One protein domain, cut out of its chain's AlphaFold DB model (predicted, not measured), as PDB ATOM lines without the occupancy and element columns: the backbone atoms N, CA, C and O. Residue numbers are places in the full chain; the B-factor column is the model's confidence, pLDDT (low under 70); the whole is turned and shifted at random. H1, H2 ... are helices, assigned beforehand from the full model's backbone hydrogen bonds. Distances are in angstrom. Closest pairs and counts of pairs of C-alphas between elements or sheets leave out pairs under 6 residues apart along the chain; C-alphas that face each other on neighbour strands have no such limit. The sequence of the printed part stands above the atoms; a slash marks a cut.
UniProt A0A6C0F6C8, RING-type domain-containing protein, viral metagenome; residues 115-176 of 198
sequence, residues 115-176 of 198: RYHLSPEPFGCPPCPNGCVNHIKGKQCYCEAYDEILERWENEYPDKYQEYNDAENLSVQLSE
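AT A GLANCE: This is residues 115 to 176 of the 198 residues of the protein "RING-type domain-containing protein" of viral metagenome (UniProt A0A6C0F6C8). Two helices, H2 the longer and H1 the shorter, meet near their ends and make a V, and the long stretch of residues 115 to 143, with no named element, winds through the open side of the V. The V's corner is at the tight turn from H1 into H2. The printed part has 62 residues, with two named helices in the order H1, H2 and no named strand; its class is all helix, with 31 residues in the named helices. It is compact, with a radius of gyration of the C-alphas of 11.4 A, and the C-alphas span 32 by 24 by 15 A.

HOW THE PARTS SIT: H2, residues 158 to 175, is the longest helix. H1, residues 144 to 156, comes before it, and a tight link of one residue, Tyr 157, joins them. H1 and H2 only just touch, with 3 pairs of C-alphas within 8 A, and they touch only at the corner by their link. H1 touches with residues 153 to 154 alone and H2 with residues 160 to 161 alone. The closest C-alphas of the two helices are those of Glu 154 and Tyr 161, 5.5 A apart. Their lines stand at a steep tilt of 66 degrees, opposite ways, and their centres are 17.0 A apart. In H2 every O i to N i+4 pair is within hydrogen-bond range; in H1, 8 of 9 are.

IN THESE COORDINATES: H2 measures 25.3 A from C-alpha 158 at (138.732, 208.657, 158.097) to C-alpha 175 at (148.888, 186.186, 163.594). H1 measures 18.5 A and begins at C-alpha 144, at (146.708, 201.951, 140.204). The C-alphas of residues 115 to 143 lie 2 to 16 A from the mean of all C-alphas.

THE WHOLE: The two C-alphas farthest apart, those of Pro 129 and Glu 176, are 32.8 A apart. The first and last printed C-alphas, of Arg 115 and Glu 176, are 9.5 A apart. The printed part has no cut. The mean pLDDT of the printed part is 88.0, and residues 175 to 176, of which 175 belongs to H2, are under 70.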
ATOM      1  N   ARG A 115     149.550 186.284 155.085       70.44
ATOM      2  CA  ARG A 115     149.276 185.935 156.485       70.44
ATOM      3  C   ARG A 115     148.835 187.101 157.350       70.44
ATOM      4  O   ARG A 115     148.385 186.850 158.472       70.44
ATOM      5  N   TYR A 116     148.977 188.337 156.886       72.50
ATOM      6  CA  TYR A 116     148.875 189.509 157.760       72.50
ATOM      7  C   TYR A 116     147.897 190.563 157.242       72.50
ATOM      8  O   TYR A 116     147.136 191.098 158.049       72.50
ATOM      9  N   HIS A 117     147.856 190.790 155.929       81.31
ATOM     10  CA  HIS A 117     147.157 191.928 155.345       81.31
ATOM     11  C   HIS A 117     145.646 191.680 155.230       81.31
ATOM     12  O   HIS A 117     145.219 190.616 154.770       81.31
ATOM     13  N   LEU A 118     144.840 192.636 155.690       88.44
ATOM     14  CA  LEU A 118     143.379 192.578 155.618       88.44
ATOM     15  C   LEU A 118     142.882 193.336 154.387       88.44
ATOM     16  O   LEU A 118     143.439 194.370 154.032       88.44
ATOM     17  N   SER A 119     141.793 192.862 153.780       90.44
ATOM     18  CA  SER A 119     141.075 193.684 152.803       90.44
ATOM     19  C   SER A 119     140.359 194.836 153.521       90.44
ATOM     20  O   SER A 119     139.765 194.606 154.580       90.44
ATOM     21  N   PRO A 120     140.379 196.056 152.960       91.38
ATOM     22  CA  PRO A 120     139.605 197.187 153.462       91.38
ATOM     23  C   PRO A 120     138.135 197.150 153.002       91.38
ATOM     24  O   PRO A 120     137.301 197.874 153.548       91.38
ATOM     25  N   GLU A 121     137.764 196.284 152.047       93.00
ATOM     26  CA  GLU A 121     136.383 196.173 151.547       93.00
ATOM     27  C   GLU A 121     135.355 195.843 152.652       93.00
ATOM     28  O   GLU A 121     134.319 196.511 152.717       93.00
ATOM     29  N   PRO A 122     135.614 194.907 153.594       93.00
ATOM     30  CA  PRO A 122     134.733 194.659 154.740       93.00
ATOM     31  C   PRO A 122     134.511 195.873 155.656       93.00
ATOM     32  O   PRO A 122     133.545 195.886 156.418       93.00
ATOM     33  N   PHE A 123     135.381 196.883 155.585       94.12
ATOM     34  CA  PHE A 123     135.299 198.123 156.364       94.12
ATOM     35  C   PHE A 123     134.592 199.252 155.596       94.12
ATOM     36  O   PHE A 123     134.391 200.339 156.137       94.12
ATOM     37  N   GLY A 124     134.152 198.985 154.361       93.25
ATOM     38  CA  GLY A 124     133.391 199.913 153.530       93.25
ATOM     39  C   GLY A 124     134.184 200.560 152.396       93.25
ATOM     40  O   GLY A 124     133.625 201.416 151.714       93.25
ATOM     41  N   CYS A 125     135.442 200.165 152.169       93.88
ATOM     42  CA  CYS A 125     136.164 200.571 150.965       93.88
ATOM     43  C   CYS A 125     135.487 199.973 149.716       93.88
ATOM     44  O   CYS A 125     135.142 198.786 149.722       93.88
ATOM     45  N   PRO A 126     135.283 200.744 148.633       93.94
ATOM     46  CA  PRO A 126     134.792 200.192 147.375       93.94
ATOM     47  C   PRO A 126     135.739 199.114 146.824       93.94
ATOM     48  O   PRO A 126     136.948 199.248 146.995       93.94
ATOM     49  N   PRO A 127     135.224 198.073 146.145       92.00
ATOM     50  CA  PRO A 127     136.056 197.017 145.580       92.00
ATOM     51  C   PRO A 127     136.838 197.486 144.349       92.00
ATOM     52  O   PRO A 127     136.518 198.503 143.728       92.00
ATOM     53  N   CYS A 128     137.835 196.693 143.952       90.69
ATOM     54  CA  CYS A 128     138.655 196.991 142.781       90.69
ATOM     55  C   CYS A 128     137.820 197.093 141.484       90.69
ATOM     56  O   CYS A 128     137.120 196.140 141.120       90.69
ATOM     57  N   PRO A 129     137.936 198.196 140.715       90.75
ATOM     58  CA  PRO A 129     137.130 198.431 139.515       90.75
ATOM     59  C   PRO A 129     137.528 197.514 138.351       90.75
ATOM     60  O   PRO A 129     136.739 197.301 137.434       90.75
ATOM     61  N   ASN A 130     138.725 196.924 138.410       91.50
ATOM     62  CA  ASN A 130     139.215 195.954 137.429       91.50
ATOM     63  C   ASN A 130     138.686 194.528 137.678       91.50
ATOM     64  O   ASN A 130     139.031 193.609 136.937       91.50
ATOM     65  N   GLY A 131     137.870 194.315 138.720       85.19
ATOM     66  CA  GLY A 131     137.325 193.000 139.069       85.19
ATOM     67  C   GLY A 131     138.345 192.050 139.701       85.19
ATOM     68  O   GLY A 131     138.144 190.835 139.692       85.19
ATOM     69  N   CYS A 132     139.453 192.579 140.230       88.25
ATOM     70  CA  CYS A 132     140.415 191.786 140.987       88.25
ATOM     71  C   CYS A 132     139.786 191.267 142.286       88.25
ATOM     72  O   CYS A 132     138.962 191.938 142.901       88.25
ATOM     73  N   VAL A 133     140.197 190.073 142.717       82.75
ATOM     74  CA  VAL A 133     139.736 189.491 143.982       82.75
ATOM     75  C   VAL A 133     140.643 189.966 145.112       82.75
ATOM     76  O   VAL A 133     141.796 189.544 145.188       82.75
ATOM     77  N   ASN A 134     140.107 190.794 146.006       81.94
ATOM     78  CA  ASN A 134     140.745 191.141 147.271       81.94
ATOM     79  C   ASN A 134     140.236 190.217 148.372       81.94
ATOM     80  O   ASN A 134     139.096 190.309 148.830       81.94
ATOM     81  N   HIS A 135     141.077 189.278 148.793       83.69
ATOM     82  CA  HIS A 135     140.721 188.368 149.874       83.69
ATOM     83  C   HIS A 135     140.561 189.131 151.191       83.69
ATOM     84  O   HIS A 135     141.366 190.008 151.490       83.69
ATOM     85  N   ILE A 136     139.597 188.714 152.029       83.00
ATOM     86  CA  ILE A 136     139.407 189.248 153.396       83.00
ATOM     87  C   ILE A 136     140.738 189.295 154.156       83.00
ATOM     88  O   ILE A 136     141.000 190.240 154.894       83.00
ATOM     89  N   LYS A 137     141.579 188.277 153.944       82.56
ATOM     90  CA  LYS A 137     142.949 188.226 154.429       82.56
ATOM     91  C   LYS A 137     143.871 187.661 153.355       82.56
ATOM     92  O   LYS A 137     143.591 186.591 152.814       82.56
ATOM     93  N   GLY A 138     144.962 188.362 153.081       79.12
ATOM     94  CA  GLY A 138     146.035 187.924 152.206       79.12
ATOM     95  C   GLY A 138     146.492 189.001 151.226       79.12
ATOM     96  O   GLY A 138     146.275 190.189 151.442       79.12
ATOM     97  N   LYS A 139     147.131 188.574 150.135       82.50
ATOM     98  CA  LYS A 139     147.652 189.486 149.110       82.50
ATOM     99  C   LYS A 139     146.512 190.256 148.431       82.50
ATOM    100  O   LYS A 139     145.558 189.628 147.970       82.50
ATOM    101  N   GLN A 140     146.626 191.583 148.363       84.38
ATOM    102  CA  GLN A 140     145.655 192.440 147.673       84.38
ATOM    103  C   GLN A 140     146.036 192.660 146.213       84.38
ATOM    104  O   GLN A 140     147.146 192.342 145.772       84.38
ATOM    105  N   CYS A 141     145.105 193.231 145.456       83.62
ATOM    106  CA  CYS A 141     145.419 193.825 144.174       83.62
ATOM    107  C   CYS A 141     146.126 195.173 144.373       83.62
ATOM    108  O   CYS A 141     145.619 196.054 145.056       83.62
ATOM    109  N   TYR A 142     147.277 195.333 143.729       79.62
ATOM    110  CA  TYR A 142     148.049 196.580 143.697       79.62
ATOM    111  C   TYR A 142     147.855 197.264 142.342       79.62
ATOM    112  O   TYR A 142     148.793 197.428 141.565       79.62
ATOM    113  N   CYS A 143     146.597 197.489 141.970       88.12
ATOM    114  CA  CYS A 143     146.273 198.158 140.717       88.12
ATOM    115  C   CYS A 143     146.159 199.660 140.966       88.12
ATOM    116  O   CYS A 143     145.433 200.047 141.872       88.12
ATOM    117  N   GLU A 144     146.729 200.481 140.082       87.75
ATOM    118  CA  GLU A 144     146.708 201.951 140.204       87.75
ATOM    119  C   GLU A 144     145.290 202.511 140.429       87.75
ATOM    120  O   GLU A 144     145.060 203.328 141.313       87.75
ATOM    121  N   ALA A 145     144.297 201.996 139.693       88.50
ATOM    122  CA  ALA A 145     142.903 202.419 139.842       88.50
ATOM    123  C   ALA A 145     142.291 202.078 141.217       88.50
ATOM    124  O   ALA A 145     141.331 202.718 141.640       88.50
ATOM    125  N   TYR A 146     142.794 201.039 141.886       90.75
ATOM    126  CA  TYR A 146     142.377 200.689 143.241       90.75
ATOM    127  C   TYR A 146     143.117 201.523 144.288       90.75
ATOM    128  O   TYR A 146     142.496 201.943 145.259       90.75
ATOM    129  N   ASP A 147     144.388 201.846 144.050       89.12
ATOM    130  CA  ASP A 147     145.156 202.744 144.917       89.12
ATOM    131  C   ASP A 147     144.485 204.130 145.000       89.12
ATOM    132  O   ASP A 147     144.262 204.646 146.093       89.12
ATOM    133  N   GLU A 148     144.004 204.673 143.872       92.19
ATOM    134  CA  GLU A 148     143.211 205.917 143.854       92.19
ATOM    135  C   GLU A 148     141.902 205.825 144.662       92.19
ATOM    136  O   GLU A 148     141.418 206.821 145.211       92.19
ATOM    137  N   ILE A 149     141.280 204.642 144.709       93.75
ATOM    138  CA  ILE A 149     140.071 204.402 145.507       93.75
ATOM    139  C   ILE A 149     140.418 204.382 146.991       93.75
ATOM    140  O   ILE A 149     139.688 204.989 147.773       93.75
ATOM    141  N   LEU A 150     141.514 203.722 147.369       91.44
ATOM    142  CA  LEU A 150     141.987 203.668 148.750       91.44
ATOM    143  C   LEU A 150     142.306 205.066 149.277       91.44
ATOM    144  O   LEU A 150     141.780 205.446 150.321       91.44
ATOM    145  N   GLU A 151     143.077 205.854 148.526       93.94
ATOM    146  CA  GLU A 151     143.421 207.232 148.899       93.94
ATOM    147  C   GLU A 151     142.170 208.102 149.068       93.94
ATOM    148  O   GLU A 151     142.044 208.882 150.014       93.94
ATOM    149  N   ARG A 152     141.197 207.973 148.161       96.00
ATOM    150  CA  ARG A 152     139.939 208.715 148.271       96.00
ATOM    151  C   ARG A 152     139.126 208.274 149.480       96.00
ATOM    152  O   ARG A 152     138.606 209.122 150.200       96.00
ATOM    153  N   TRP A 153     139.020 206.968 149.704       96.50
ATOM    154  CA  TRP A 153     138.278 206.398 150.823       96.50
ATOM    155  C   TRP A 153     138.869 206.822 152.172       96.50
ATOM    156  O   TRP A 153     138.108 207.211 153.057       96.50
ATOM    157  N   GLU A 154     140.197 206.839 152.303       96.44
ATOM    158  CA  GLU A 154     140.904 207.366 153.478       96.44
ATOM    159  C   GLU A 154     140.486 208.813 153.789       96.44
ATOM    160  O   GLU A 154     140.171 209.143 154.934       96.44
ATOM    161  N   ASN A 155     140.424 209.665 152.763       96.19
ATOM    162  CA  ASN A 155     140.063 211.074 152.918       96.19
ATOM    163  C   ASN A 155     138.569 211.294 153.213       96.19
ATOM    164  O   ASN A 155     138.213 212.176 153.994       96.19
ATOM    165  N   GLU A 156     137.682 210.527 152.574       97.50
ATOM    166  CA  GLU A 156     136.228 210.684 152.711       97.50
ATOM    167  C   GLU A 156     135.674 210.031 153.988       97.50
ATOM    168  O   GLU A 156     134.690 210.517 154.553       97.50
ATOM    169  N   TYR A 157     136.303 208.952 154.463       96.44
ATOM    170  CA  TYR A 157     135.829 208.139 155.586       96.44
ATOM    171  C   TYR A 157     136.945 207.826 156.602       96.44
ATOM    172  O   TYR A 157     137.205 206.652 156.889       96.44
ATOM    173  N   PRO A 158     137.567 208.845 157.227       96.25
ATOM    174  CA  PRO A 158     138.732 208.657 158.097       96.25
ATOM    175  C   PRO A 158     138.455 207.750 159.306       96.25
ATOM    176  O   PRO A 158     139.312 206.960 159.688       96.25
ATOM    177  N   ASP A 159     137.244 207.786 159.875       97.06
ATOM    178  CA  ASP A 159     136.873 206.907 160.996       97.06
ATOM    179  C   ASP A 159     136.851 205.424 160.586       97.06
ATOM    180  O   ASP A 159     137.246 204.549 161.357       97.06
ATOM    181  N   LYS A 160     136.406 205.129 159.357       96.44
ATOM    182  CA  LYS A 160     136.376 203.764 158.810       96.44
ATOM    183  C   LYS A 160     137.756 203.281 158.406       96.44
ATOM    184  O   LYS A 160     138.088 202.121 158.642       96.44
ATOM    185  N   TYR A 161     138.565 204.183 157.870       95.19
ATOM    186  CA  TYR A 161     139.971 203.924 157.618       95.19
ATOM    187  C   TYR A 161     140.733 203.621 158.918       95.19
ATOM    188  O   TYR A 161     141.503 202.665 158.979       95.19
ATOM    189  N   GLN A 162     140.458 204.358 159.999       95.56
ATOM    190  CA  GLN A 162     141.051 204.081 161.308       95.56
ATOM    191  C   GLN A 162     140.607 202.723 161.869       95.56
ATOM    192  O   GLN A 162     141.446 201.971 162.359       95.56
ATOM    193  N   GLU A 163     139.321 202.372 161.756       95.94
ATOM    194  CA  GLU A 163     138.800 201.054 162.154       95.94
ATOM    195  C   GLU A 163     139.521 199.913 161.412       95.94
ATOM    196  O   GLU A 163     139.908 198.914 162.025       95.94
ATOM    197  N   TYR A 164     139.753 200.085 160.109       94.50
ATOM    198  CA  TYR A 164     140.550 199.169 159.297       94.50
ATOM    199  C   TYR A 164     141.999 199.072 159.788       94.50
ATOM    200  O   TYR A 164     142.472 197.968 160.051       94.50
ATOM    201  N   ASN A 165     142.685 200.202 159.978       92.50
ATOM    202  CA  ASN A 165     144.077 200.227 160.436       92.50
ATOM    203  C   ASN A 165     144.249 199.569 161.809       92.50
ATOM    204  O   ASN A 165     145.211 198.831 162.040       92.50
ATOM    205  N   ASP A 166     143.326 199.806 162.738       93.06
ATOM    206  CA  ASP A 166     143.352 199.181 164.061       93.06
ATOM    207  C   ASP A 166     143.166 197.660 163.948       93.06
ATOM    208  O   ASP A 166     143.888 196.887 164.590       93.06
ATOM    209  N   ALA A 167     142.244 197.212 163.091       90.50
ATOM    210  CA  ALA A 167     142.015 195.796 162.826       90.50
ATOM    211  C   ALA A 167     143.201 195.127 162.114       90.50
ATOM    212  O   ALA A 167     143.549 193.991 162.448       90.50
ATOM    213  N   GLU A 168     143.850 195.811 161.171       88.25
ATOM    214  CA  GLU A 168     145.041 195.319 160.481       88.25
ATOM    215  C   GLU A 168     146.198 195.145 161.468       88.25
ATOM    216  O   GLU A 168     146.773 194.057 161.564       88.25
ATOM    217  N   ASN A 169     146.467 196.164 162.289       85.62
ATOM    218  CA  ASN A 169     147.481 196.108 163.341       85.62
ATOM    219  C   ASN A 169     147.215 194.976 164.341       85.62
ATOM    220  O   ASN A 169     148.139 194.271 164.755       85.62
ATOM    221  N   LEU A 170     145.955 194.756 164.716       84.88
ATOM    222  CA  LEU A 170     145.585 193.647 165.589       84.88
ATOM    223  C   LEU A 170     145.746 192.283 164.891       84.88
ATOM    224  O   LEU A 170     146.278 191.356 165.501       84.88
ATOM    225  N   SER A 171     145.342 192.145 163.622       81.06
ATOM    226  CA  SER A 171     145.537 190.922 162.817       81.06
ATOM    227  C   SER A 171     147.011 190.540 162.764       81.06
ATOM    228  O   SER A 171     147.377 189.391 163.020       81.06
ATOM    229  N   VAL A 172     147.859 191.527 162.509       77.56
ATOM    230  CA  VAL A 172     149.312 191.439 162.577       77.56
ATOM    231  C   VAL A 172     149.783 190.930 163.941       77.56
ATOM    232  O   VAL A 172     150.517 189.950 164.010       77.56
ATOM    233  N   GLN A 173     149.334 191.526 165.044       74.69
ATOM    234  CA  GLN A 173     149.804 191.135 166.376       74.69
ATOM    235  C   GLN A 173     149.363 189.713 166.751       74.69
ATOM    236  O   GLN A 173     150.118 188.966 167.371       74.69
ATOM    237  N   LEU A 174     148.148 189.321 166.359       74.75
ATOM    238  CA  LEU A 174     147.555 188.023 166.698       74.75
ATOM    239  C   LEU A 174     147.965 186.887 165.754       74.75
ATOM    240  O   LEU A 174     147.827 185.710 166.080       74.75
ATOM    241  N   SER A 175     148.458 187.196 164.567       66.81
ATOM    242  CA  SER A 175     148.888 186.186 163.594       66.81
ATOM    243  C   SER A 175     150.141 185.400 164.022       66.81
ATOM    244  O   SER A 175     150.317 184.256 163.605       66.81
ATOM    245  N   GLU A 176     150.970 185.944 164.922       64.75
ATOM    246  CA  GLU A 176     152.098 185.237 165.553       64.75
ATOM    247  C   GLU A 176     151.693 184.436 166.813       64.75
ATOM    248  O   GLU A 176     152.526 184.106 167.655       64.75
TER     249      GLU A 176